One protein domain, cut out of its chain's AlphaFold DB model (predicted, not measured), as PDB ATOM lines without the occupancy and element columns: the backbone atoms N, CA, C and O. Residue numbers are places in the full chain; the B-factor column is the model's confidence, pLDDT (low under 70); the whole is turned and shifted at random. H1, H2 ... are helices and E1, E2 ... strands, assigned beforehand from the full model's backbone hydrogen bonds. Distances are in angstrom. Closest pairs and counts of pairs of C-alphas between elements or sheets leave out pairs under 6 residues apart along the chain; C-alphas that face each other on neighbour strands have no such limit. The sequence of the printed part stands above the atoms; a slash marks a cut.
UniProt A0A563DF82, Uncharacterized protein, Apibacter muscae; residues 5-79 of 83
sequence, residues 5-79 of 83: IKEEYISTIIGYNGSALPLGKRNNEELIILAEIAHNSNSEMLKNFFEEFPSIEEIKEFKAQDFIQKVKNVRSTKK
ATOM      1  N   ILE A   5     -33.827  27.050  25.869       88.44
ATOM      2  CA  ILE A   5     -33.031  26.714  27.051       88.44
ATOM      3  C   ILE A   5     -31.657  27.338  26.859       88.44
ATOM      4  O   ILE A   5     -31.120  27.276  25.753       88.44
ATOM      5  N   LYS A   6     -31.081  27.901  27.922       90.62
ATOM      6  CA  LYS A   6     -29.720  28.437  27.854       90.62
ATOM      7  C   LYS A   6     -28.739  27.319  27.538       90.62
ATOM      8  O   LYS A   6     -28.839  26.221  28.092       90.62
ATOM      9  N   GLU A   7     -27.751  27.617  26.706       88.12
ATOM     10  CA  GLU A   7     -26.763  26.624  26.271       88.12
ATOM     11  C   GLU A   7     -26.034  25.952  27.443       88.12
ATOM     12  O   GLU A   7     -25.792  24.746  27.420       88.12
ATOM     13  N   GLU A   8     -25.790  26.705  28.518       90.81
ATOM     14  CA  GLU A   8     -25.158  26.222  29.752       90.81
ATOM     15  C   GLU A   8     -25.943  25.097  30.455       90.81
ATOM     16  O   GLU A   8     -25.355  24.278  31.163       90.81
ATOM     17  N   TYR A   9     -27.255  25.004  30.211       89.00
ATOM     18  CA  TYR A   9     -28.149  24.018  30.823       89.00
ATOM     19  C   TYR A   9     -28.669  22.958  29.841       89.00
ATOM     20  O   TYR A   9     -29.454  22.092  30.226       89.00
ATOM     21  N   ILE A  10     -28.208  22.945  28.585       88.81
ATOM     22  CA  ILE A  10     -28.604  21.940  27.578       88.81
ATOM     23  C   ILE A  10     -28.344  20.506  28.062       88.81
ATOM     24  O   ILE A  10     -29.176  19.613  27.861       88.81
ATOM     25  N   SER A  11     -27.205  20.294  28.721       90.50
ATOM     26  CA  SER A  11     -26.778  18.993  29.248       90.50
ATOM     27  C   SER A  11     -27.399  18.655  30.607       90.50
ATOM     28  O   SER A  11     -27.215  17.540  31.097       90.50
ATOM     29  N   THR A  12     -28.130  19.586  31.227       89.62
ATOM     30  CA  THR A  12     -28.765  19.372  32.529       89.62
ATOM     31  C   THR A  12     -29.855  18.318  32.405       89.62
ATOM     32  O   THR A  12     -30.820  18.473  31.655       89.62
ATOM     33  N   ILE A  13     -29.695  17.232  33.158       89.62
ATOM     34  CA  ILE A  13     -30.652  16.131  33.204       89.62
ATOM     35  C   ILE A  13     -31.700  16.459  34.257       89.62
ATOM     36  O   ILE A  13     -31.382  16.640  35.430       89.62
ATOM     37  N   ILE A  14     -32.962  16.489  33.845       86.25
ATOM     38  CA  ILE A  14     -34.094  16.636  34.761       86.25
ATOM     39  C   ILE A  14     -34.948  15.380  34.647       86.25
ATOM     40  O   ILE A  14     -35.160  14.878  33.549       86.25
ATOM     41  N   GLY A  15     -35.463  14.862  35.758       86.00
ATOM     42  CA  GLY A  15     -36.466  13.795  35.741       86.00
ATOM     43  C   GLY A  15     -37.858  14.382  35.527       86.00
ATOM     44  O   GLY A  15     -38.342  15.117  36.380       86.00
ATOM     45  N   TYR A  16     -38.503  14.078  34.400       82.75
ATOM     46  CA  TYR A  16     -39.877  14.501  34.119       82.75
ATOM     47  C   TYR A  16     -40.643  13.376  33.419       82.75
ATOM     48  O   TYR A  16     -40.111  12.725  32.524       82.75
ATOM     49  N   ASN A  17     -41.883  13.127  33.852       78.00
ATOM     50  CA  ASN A  17     -42.784  12.118  33.282       78.00
ATOM     51  C   ASN A  17     -42.149  10.716  33.109       78.00
ATOM     52  O   ASN A  17     -42.257  10.085  32.061       78.00
ATOM     53  N   GLY A  18     -41.417  10.248  34.127       81.06
ATOM     54  CA  GLY A  18     -40.740   8.944  34.097       81.06
ATOM     55  C   GLY A  18     -39.483   8.882  33.219       81.06
ATOM     56  O   GLY A  18     -38.893   7.814  33.098       81.06
ATOM     57  N   SER A  19     -39.047  10.005  32.638       83.56
ATOM     58  CA  SER A  19     -37.851  10.092  31.797       83.56
ATOM     59  C   SER A  19     -36.852  11.114  32.344       83.56
ATOM     60  O   SER A  19     -37.165  12.292  32.535       83.56
ATOM     61  N   ALA A  20     -35.618  10.669  32.578       86.56
ATOM     62  CA  ALA A  20     -34.495  11.532  32.929       86.56
ATOM     63  C   ALA A  20     -33.711  11.869  31.656       86.56
ATOM     64  O   ALA A  20     -32.811  11.135  31.254       86.56
ATOM     65  N   LEU A  21     -34.100  12.960  30.995       88.06
ATOM     66  CA  LEU A  21     -33.490  13.403  29.740       88.06
ATOM     67  C   LEU A  21     -32.815  14.771  29.910       88.06
ATOM     68  O   LEU A  21     -33.287  15.583  30.717       88.06
ATOM     69  N   PRO A  22     -31.737  15.042  29.149       91.06
ATOM     70  CA  PRO A  22     -31.154  16.375  29.049       91.06
ATOM     71  C   PRO A  22     -32.170  17.380  28.504       91.06
ATOM     72  O   PRO A  22     -32.918  17.050  27.579       91.06
ATOM     73  N   LEU A  23     -32.163  18.611  29.019       88.38
ATOM     74  CA  LEU A  23     -33.075  19.670  28.574       88.38
ATOM     75  C   LEU A  23     -33.002  19.926  27.066       88.38
ATOM     76  O   LEU A  23     -34.042  20.057  26.428       88.38
ATOM     77  N   GLY A  24     -31.809  19.909  26.466       86.56
ATOM     78  CA  GLY A  24     -31.665  20.121  25.021       86.56
ATOM     79  C   GLY A  24     -32.121  18.953  24.141       86.56
ATOM     80  O   GLY A  24     -32.134  19.086  22.922       86.56
ATOM     81  N   LYS A  25     -32.495  17.806  24.727       87.50
ATOM     82  CA  LYS A  25     -33.081  16.666  24.000       87.50
ATOM     83  C   LYS A  25     -34.599  16.570  24.160       87.50
ATOM     84  O   LYS A  25     -35.193  15.614  23.668       87.50
ATOM     85  N   ARG A  26     -35.219  17.517  24.870       87.75
ATOM     86  CA  ARG A  26     -36.662  17.526  25.108       87.75
ATOM     87  C   ARG A  26     -37.425  18.210  23.998       87.75
ATOM     88  O   ARG A  26     -36.951  19.162  23.383       87.75
ATOM     89  N   ASN A  27     -38.653  17.748  23.804       87.94
ATOM     90  CA  ASN A  27     -39.573  18.398  22.889       87.94
ATOM     91  C   ASN A  27     -40.080  19.711  23.485       87.94
ATOM     92  O   ASN A  27     -40.207  19.862  24.701       87.94
ATOM     93  N   ASN A  28     -40.455  20.640  22.612       84.81
ATOM     94  CA  ASN A  28     -40.987  21.935  23.016       84.81
ATOM     95  C   ASN A  28     -42.226  21.813  23.933       84.81
ATOM     96  O   ASN A  28     -42.360  22.580  24.879       84.81
ATOM     97  N   GLU A  29     -43.087  20.807  23.732       85.00
ATOM     98  CA  GLU A  29     -44.219  20.529  24.633       85.00
ATOM     99  C   GLU A  29     -43.769  20.224  26.072       85.00
ATOM    100  O   GLU A  29     -44.346  20.747  27.024       85.00
ATOM    101  N   GLU A  30     -42.719  19.419  26.255       86.69
ATOM    102  CA  GLU A  30     -42.190  19.095  27.585       86.69
ATOM    103  C   GLU A  30     -41.548  20.317  28.246       86.69
ATOM    104  O   GLU A  30     -41.712  20.529  29.448       86.69
ATOM    105  N   LEU A  31     -40.850  21.143  27.461       87.25
ATOM    106  CA  LEU A  31     -40.252  22.389  27.940       87.25
ATOM    107  C   LEU A  31     -41.316  23.387  28.413       87.25
ATOM    108  O   LEU A  31     -41.138  24.013  29.456       87.25
ATOM    109  N   ILE A  32     -42.445  23.485  27.707       88.50
ATOM    110  CA  ILE A  32     -43.583  24.323  28.114       88.50
ATOM    111  C   ILE A  32     -44.167  23.838  29.445       88.50
ATOM    112  O   ILE A  32     -44.460  24.648  30.323       88.50
ATOM    113  N   ILE A  33     -44.298  22.522  29.633       86.94
ATOM    114  CA  ILE A  33     -44.805  21.979  30.900       86.94
ATOM    115  C   ILE A  33     -43.803  22.213  32.039       86.94
ATOM    116  O   ILE A  33     -44.206  22.542  33.153       86.94
ATOM    117  N   LEU A  34     -42.499  22.101  31.778       87.50
ATOM    118  CA  LEU A  34     -41.468  22.434  32.766       87.50
ATOM    119  C   LEU A  34     -41.505  23.911  33.158       87.50
ATOM    120  O   LEU A  34     -41.379  24.217  34.343       87.50
ATOM    121  N   ALA A  35     -41.724  24.814  32.199       88.19
ATOM    122  CA  ALA A  35     -41.893  26.237  32.480       88.19
ATOM    123  C   ALA A  35     -43.139  26.499  33.348       88.19
ATOM    124  O   ALA A  35     -43.095  27.301  34.279       88.19
ATOM    125  N   GLU A  36     -44.230  25.766  33.115       88.62
ATOM    126  CA  GLU A  36     -45.432  25.837  33.952       88.62
ATOM    127  C   GLU A  36     -45.165  25.370  35.387       88.62
ATOM    128  O   GLU A  36     -45.582  26.012  36.351       88.62
ATOM    129  N   ILE A  37     -44.443  24.258  35.538       87.31
ATOM    130  CA  ILE A  37     -44.048  23.738  36.850       87.31
ATOM    131  C   ILE A  37     -43.143  24.751  37.556       87.31
ATOM    132  O   ILE A  37     -43.326  25.006  38.741       87.31
ATOM    133  N   ALA A  38     -42.219  25.386  36.834       88.88
ATOM    134  CA  ALA A  38     -41.355  26.430  37.380       88.88
ATOM    135  C   ALA A  38     -42.152  27.632  37.920       88.88
ATOM    136  O   ALA A  38     -41.812  28.167  38.978       88.88
ATOM    137  N   HIS A  39     -43.227  28.028  37.226       88.19
ATOM    138  CA  HIS A  39     -44.180  29.040  37.701       88.19
ATOM    139  C   HIS A  39     -44.919  28.578  38.955       88.19
ATOM    140  O   HIS A  39     -44.875  29.259  39.976       88.19
ATOM    141  N   ASN A  40     -45.555  27.406  38.899       87.25
ATOM    142  CA  ASN A  40     -46.405  26.897  39.979       87.25
ATOM    143  C   ASN A  40     -45.616  26.575  41.256       87.25
ATOM    144  O   ASN A  40     -46.091  26.819  42.362       87.25
ATOM    145  N   SER A  41     -44.408  26.034  41.114       85.31
ATOM    146  CA  SER A  41     -43.521  25.696  42.230       85.31
ATOM    147  C   SER A  41     -42.631  26.863  42.662       85.31
ATOM    148  O   SER A  41     -41.838  26.702  43.585       85.31
ATOM    149  N   ASN A  42     -42.732  28.015  41.989       83.75
ATOM    150  CA  ASN A  42     -41.924  29.213  42.220       83.75
ATOM    151  C   ASN A  42     -40.407  28.938  42.307       83.75
ATOM    152  O   ASN A  42     -39.673  29.581  43.051       83.75
ATOM    153  N   SER A  43     -39.932  27.949  41.547       83.94
ATOM    154  CA  SER A  43     -38.546  27.491  41.610       83.94
ATOM    155  C   SER A  43     -37.660  28.362  40.729       83.94
ATOM    156  O   SER A  43     -37.732  28.297  39.501       83.94
ATOM    157  N   GLU A  44     -36.794  29.160  41.348       84.69
ATOM    158  CA  GLU A  44     -35.817  29.991  40.633       84.69
ATOM    159  C   GLU A  44     -34.828  29.155  39.816       84.69
ATOM    160  O   GLU A  44     -34.460  29.537  38.708       84.69
ATOM    161  N   MET A  45     -34.462  27.969  40.313       84.94
ATOM    162  CA  MET A  45     -33.575  27.048  39.604       84.94
ATOM    163  C   MET A  45     -34.137  26.677  38.225       84.94
ATOM    164  O   MET A  45     -33.423  26.767  37.233       84.94
ATOM    165  N   LEU A  46     -35.418  26.302  38.157       83.25
ATOM    166  CA  LEU A  46     -36.054  25.945  36.890       83.25
ATOM    167  C   LEU A  46     -36.186  27.155  35.961       83.25
ATOM    168  O   LEU A  46     -35.941  27.022  34.768       83.25
ATOM    169  N   LYS A  47     -36.523  28.333  36.504       86.38
ATOM    170  CA  LYS A  47     -36.603  29.586  35.733       86.38
ATOM    171  C   LYS A  47     -35.266  29.930  35.073       86.38
ATOM    172  O   LYS A  47     -35.251  30.339  33.918       86.38
ATOM    173  N   ASN A  48     -34.155  29.694  35.773       88.88
ATOM    174  CA  ASN A  48     -32.812  29.997  35.277       88.88
ATOM    175  C   ASN A  48     -32.396  29.174  34.055       88.88
ATOM    176  O   ASN A  48     -31.511  29.620  33.325       88.88
ATOM    177  N   PHE A  49     -33.020  28.016  33.823       87.38
ATOM    178  CA  PHE A  49     -32.715  27.166  32.672       87.38
ATOM    179  C   PHE A  49     -33.212  27.741  31.349       87.38
ATOM    180  O   PHE A  49     -32.652  27.436  30.298       87.38
ATOM    181  N   PHE A  50     -34.248  28.573  31.387       88.31
ATOM    182  CA  PHE A  50     -34.847  29.157  30.195       88.31
ATOM    183  C   PHE A  50     -34.126  30.460  29.822       88.31
ATOM    184  O   PHE A  50     -33.794  31.263  30.694       88.31
ATOM    185  N   GLU A  51     -33.865  30.667  28.529       87.44
ATOM    186  CA  GLU A  51     -33.379  31.965  28.027       87.44
ATOM    187  C   GLU A  51     -34.474  33.019  28.143       87.44
ATOM    188  O   GLU A  51     -34.263  34.101  28.685       87.44
ATOM    189  N   GLU A  52     -35.663  32.660  27.667       85.88
ATOM    190  CA  GLU A  52     -36.866  33.472  27.738       85.88
ATOM    191  C   GLU A  52     -37.908  32.686  28.518       85.88
ATOM    192  O   GLU A  52     -38.378  31.630  28.083       85.88
ATOM    193  N   PHE A  53     -38.232  33.182  29.709       83.94
ATOM    194  CA  PHE A  53     -39.228  32.551  30.553       83.94
ATOM    195  C   PHE A  53     -40.620  33.062  30.156       83.94
ATOM    196  O   PHE A  53     -40.910  34.240  30.375       83.94
ATOM    197  N   PRO A  54     -41.477  32.213  29.562       83.62
ATOM    198  CA  PRO A  54     -42.813  32.615  29.130       83.62
ATOM    199  C   PRO A  54     -43.676  33.021  30.326       83.62
ATOM    200  O   PRO A  54     -43.483  32.532  31.441       83.62
ATOM    201  N   SER A  55     -44.681  33.860  30.102       86.69
ATOM    202  CA  SER A  55     -45.673  34.160  31.136       86.69
ATOM    203  C   SER A  55     -46.639  32.985  31.350       86.69
ATOM    204  O   SER A  55     -46.865  32.154  30.469       86.69
ATOM    205  N   ILE A  56     -47.238  32.894  32.543       85.38
ATOM    206  CA  ILE A  56     -48.198  31.820  32.856       85.38
ATOM    207  C   ILE A  56     -49.442  31.866  31.952       85.38
ATOM    208  O   ILE A  56     -50.074  30.837  31.711       85.38
ATOM    209  N   GLU A  57     -49.796  33.049  31.448       85.25
ATOM    210  CA  GLU A  57     -50.915  33.267  30.529       85.25
ATOM    211  C   GLU A  57     -50.619  32.659  29.153       85.25
ATOM    212  O   GLU A  57     -51.416  31.858  28.666       85.25
ATOM    213  N   GLU A  58     -49.428  32.904  28.598       85.19
ATOM    214  CA  GLU A  58     -48.994  32.324  27.317       85.19
ATOM    215  C   GLU A  58     -48.928  30.791  27.358       85.19
ATOM    216  O   GLU A  58     -49.358  30.109  26.423       85.19
ATOM    217  N   ILE A  59     -48.430  30.228  28.465       86.62
ATOM    218  CA  ILE A  59     -48.394  28.773  28.674       86.62
ATOM    219  C   ILE A  59     -49.815  28.194  28.638       86.62
ATOM    220  O   ILE A  59     -50.062  27.166  27.994       86.62
ATOM    221  N   LYS A  60     -50.760  28.849  29.325       84.88
ATOM    222  CA  LYS A  60     -52.163  28.420  29.379       84.88
ATOM    223  C   LYS A  60     -52.835  28.520  28.018       84.88
ATOM    224  O   LYS A  60     -53.535  27.582  27.642       84.88
ATOM    225  N   GLU A  61     -52.613  29.599  27.274       87.06
ATOM    226  CA  GLU A  61     -53.153  29.749  25.920       87.06
ATOM    227  C   GLU A  61     -52.634  28.661  24.979       87.06
ATOM    228  O   GLU A  61     -53.425  28.030  24.272       87.06
ATOM    229  N   PHE A  62     -51.331  28.372  25.019       83.56
ATOM    230  CA  PHE A  62     -50.740  27.326  24.189       83.56
ATOM    231  C   PHE A  62     -51.333  25.947  24.502       83.56
ATOM    232  O   PHE A  62     -51.751  25.222  23.597       83.56
ATOM    233  N   LYS A  63     -51.445  25.598  25.790       81.69
ATOM    234  CA  LYS A  63     -52.076  24.340  26.218       81.69
ATOM    235  C   LYS A  63     -53.560  24.277  25.877       81.69
ATOM    236  O   LYS A  63     -54.042  23.218  25.481       81.69
ATOM    237  N   ALA A  64     -54.290  25.379  26.027       83.75
ATOM    238  CA  ALA A  64     -55.703  25.436  25.680       83.75
ATOM    239  C   ALA A  64     -55.906  25.203  24.177       83.75
ATOM    240  O   ALA A  64     -56.767  24.413  23.794       83.75
ATOM    241  N   GLN A  65     -55.082  25.822  23.326       82.62
ATOM    242  CA  GLN A  65     -55.116  25.595  21.880       82.62
ATOM    243  C   GLN A  65     -54.799  24.141  21.515       82.62
ATOM    244  O   GLN A  65     -55.548  23.537  20.742       82.62
ATOM    245  N   ASP A  66     -53.743  23.567  22.094       79.94
ATOM    246  CA  ASP A  66     -53.371  22.167  21.872       79.94
ATOM    247  C   ASP A  66     -54.488  21.202  22.315       79.94
ATOM    248  O   ASP A  66     -54.899  20.306  21.569       79.94
ATOM    249  N   PHE A  67     -55.083  21.450  23.485       80.31
ATOM    250  CA  PHE A  67     -56.210  20.672  23.989       80.31
ATOM    251  C   PHE A  67     -57.440  20.773  23.076       80.31
ATOM    252  O   PHE A  67     -58.047  19.754  22.737       80.31
ATOM    253  N   ILE A  68     -57.800  21.980  22.626       81.00
ATOM    254  CA  ILE A  68     -58.924  22.195  21.702       81.00
ATOM    255  C   ILE A  68     -58.687  21.452  20.382       81.00
ATOM    256  O   ILE A  68     -59.609  20.804  19.875       81.00
ATOM    257  N   GLN A  69     -57.468  21.495  19.833       77.56
ATOM    258  CA  GLN A  69     -57.126  20.743  18.622       77.56
ATOM    259  C   GLN A  69     -57.253  19.231  18.835       77.56
ATOM    260  O   GLN A  69     -57.884  18.551  18.019       77.56
ATOM    261  N   LYS A  70     -56.742  18.706  19.956       76.06
ATOM    262  CA  LYS A  70     -56.875  17.286  20.317       76.06
ATOM    263  C   LYS A  70     -58.347  16.870  20.419       76.06
ATOM    264  O   LYS A  70     -58.752  15.890  19.792       76.06
ATOM    265  N   VAL A  71     -59.186  17.652  21.103       76.19
ATOM    266  CA  VAL A  71     -60.636  17.386  21.214       76.19
ATOM    267  C   VAL A  71     -61.337  17.448  19.849       76.19
ATOM    268  O   VAL A  71     -62.208  16.621  19.559       76.19
ATOM    269  N   LYS A  72     -60.956  18.391  18.981       72.12
ATOM    270  CA  LYS A  72     -61.524  18.526  17.630       72.12
ATOM    271  C   LYS A  72     -61.168  17.330  16.739       72.12
ATOM    272  O   LYS A  72     -62.045  16.810  16.042       72.12
ATOM    273  N   ASN A  73     -59.936  16.830  16.810       63.59
ATOM    274  CA  ASN A  73     -59.523  15.640  16.063       63.59
ATOM    275  C   ASN A  73     -60.250  14.372  16.535       63.59
ATOM    276  O   ASN A  73     -60.710  13.595  15.698       63.59
ATOM    277  N   VAL A  74     -60.467  14.203  17.843       63.91
ATOM    278  CA  VAL A  74     -61.229  13.059  18.390       63.91
ATOM    279  C   VAL A  74     -62.700  13.074  17.948       63.91
ATOM    280  O   VAL A  74     -63.289  12.025  17.682       63.91
ATOM    281  N   ARG A  75     -63.321  14.252  17.806       58.97
ATOM    282  CA  ARG A  75     -64.689  14.356  17.257       58.97
ATOM    283  C   ARG A  75     -64.758  14.045  15.759       58.97
ATOM    284  O   ARG A  75     -65.795  13.590  15.284       58.97
ATOM    285  N   SER A  76     -63.670  14.264  15.028       55.72
ATOM    286  CA  SER A  76     -63.603  14.052  13.577       55.72
ATOM    287  C   SER A  76     -63.478  12.570  13.207       55.72
ATOM    288  O   SER A  76     -64.039  12.136  12.203       55.72
ATOM    289  N   THR A  77     -62.800  11.769  14.035       52.59
ATOM    290  CA  THR A  77     -62.615  10.328  13.797       52.59
ATOM    291  C   THR A  77     -63.869   9.509  14.087       52.59
ATOM    292  O   THR A  77     -64.129   8.538  13.382       52.59
ATOM    293  N   LYS A  78     -64.725   9.938  15.026       52.66
ATOM    294  CA  LYS A  78     -66.019   9.277  15.275       52.66
ATOM    295  C   LYS A  78     -67.008   9.372  14.108       52.66
ATOM    296  O   LYS A  78     -67.928   8.567  14.046       52.66
ATOM    297  N   LYS A  79     -66.834  10.321  13.182       48.41
ATOM    298  CA  LYS A  79     -67.773  10.541  12.069       48.41
ATOM    299  C   LYS A  79     -67.484   9.693  10.820       48.41
ATOM    300  O   LYS A  79     -68.301   9.695   9.912       48.41
TER     301      LYS A  79
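This is residues 5 to 79 of the 83 residues of an uncharacterized protein of Apibacter muscae (UniProt A0A563DF82). You are looking at a small compact head with one long helix running out of it as an arm. In the head H1 is in the middle, with a small strand hairpin, E1 and E2, on one side of it and the short H2 near its last residues; H3 begins on the side away from the hairpin, meets H1 with residues 56 to 59 and slants away, and residues 67 to 79 stick out. The 75 printed residues hold two named strands and then three named helices, in the order E1, E2, H1, H2, H3, with one antiparallel sheet, E1 - E2, and the class is mostly helix. The whole is loose, with a radius of gyration of the C-alphas of 14.6 A, and elongated, spanning 48 by 25 by 19 A.

Start at Ile 5 and read on to E1, residues 13 to 16, and E2, residues 19 to 22, a hairpin of antiparallel strands at 147 degrees. Look there for N 16 and O 19, 2.9 A apart, and N 14 and O 21, 3.3 A apart, both within hydrogen-bond range. Next comes H1, residues 28 to 40; E1 and H1 are apart, but only just, with their closest C-alphas 8.2 A from each other. H2, residues 44 to 48, touches residues 34 to 39 of H1 alone, and their closest C-alphas are those of Ala 38 and Leu 46, 5.3 A apart. H3, residues 56 to 77, touches H1 with its residues 56 to 59 alone, closest at the C-alphas of Ile 32 and Ile 59, 6.6 A apart. H1 and H3 run opposite ways at a steep tilt of 47 degrees. H2 and H3 are apart, and H3 is apart from both strands. In H1, H2 and H3 every O i to N i+4 pair is within hydrogen-bond range.

Find C-alpha 13 at (-30.652, 16.131, 33.204), where E1 begins; it is 9.4 A long, and E2 is 9.6 A. Find C-alpha 28 at (-40.987, 21.935, 23.016); from there H1 runs 18.5 A to C-alpha 40. H2 measures 6.1 A. H3 runs 32.1 A from C-alpha 56 to C-alpha 77 at (-62.615, 10.328, 13.797).

The two C-alphas farthest apart are those of Glu 8 and Lys 79, at 48.7 A. Without the stretch that stands free, residues 67 to 79, the body spans 29 by 22 by 19 A. The printed part has no cut; the link from H2 to H3 is short, and the other three links are tight. The mean pLDDT of the printed part is 82.8, and residues 73 to 79 are under 70.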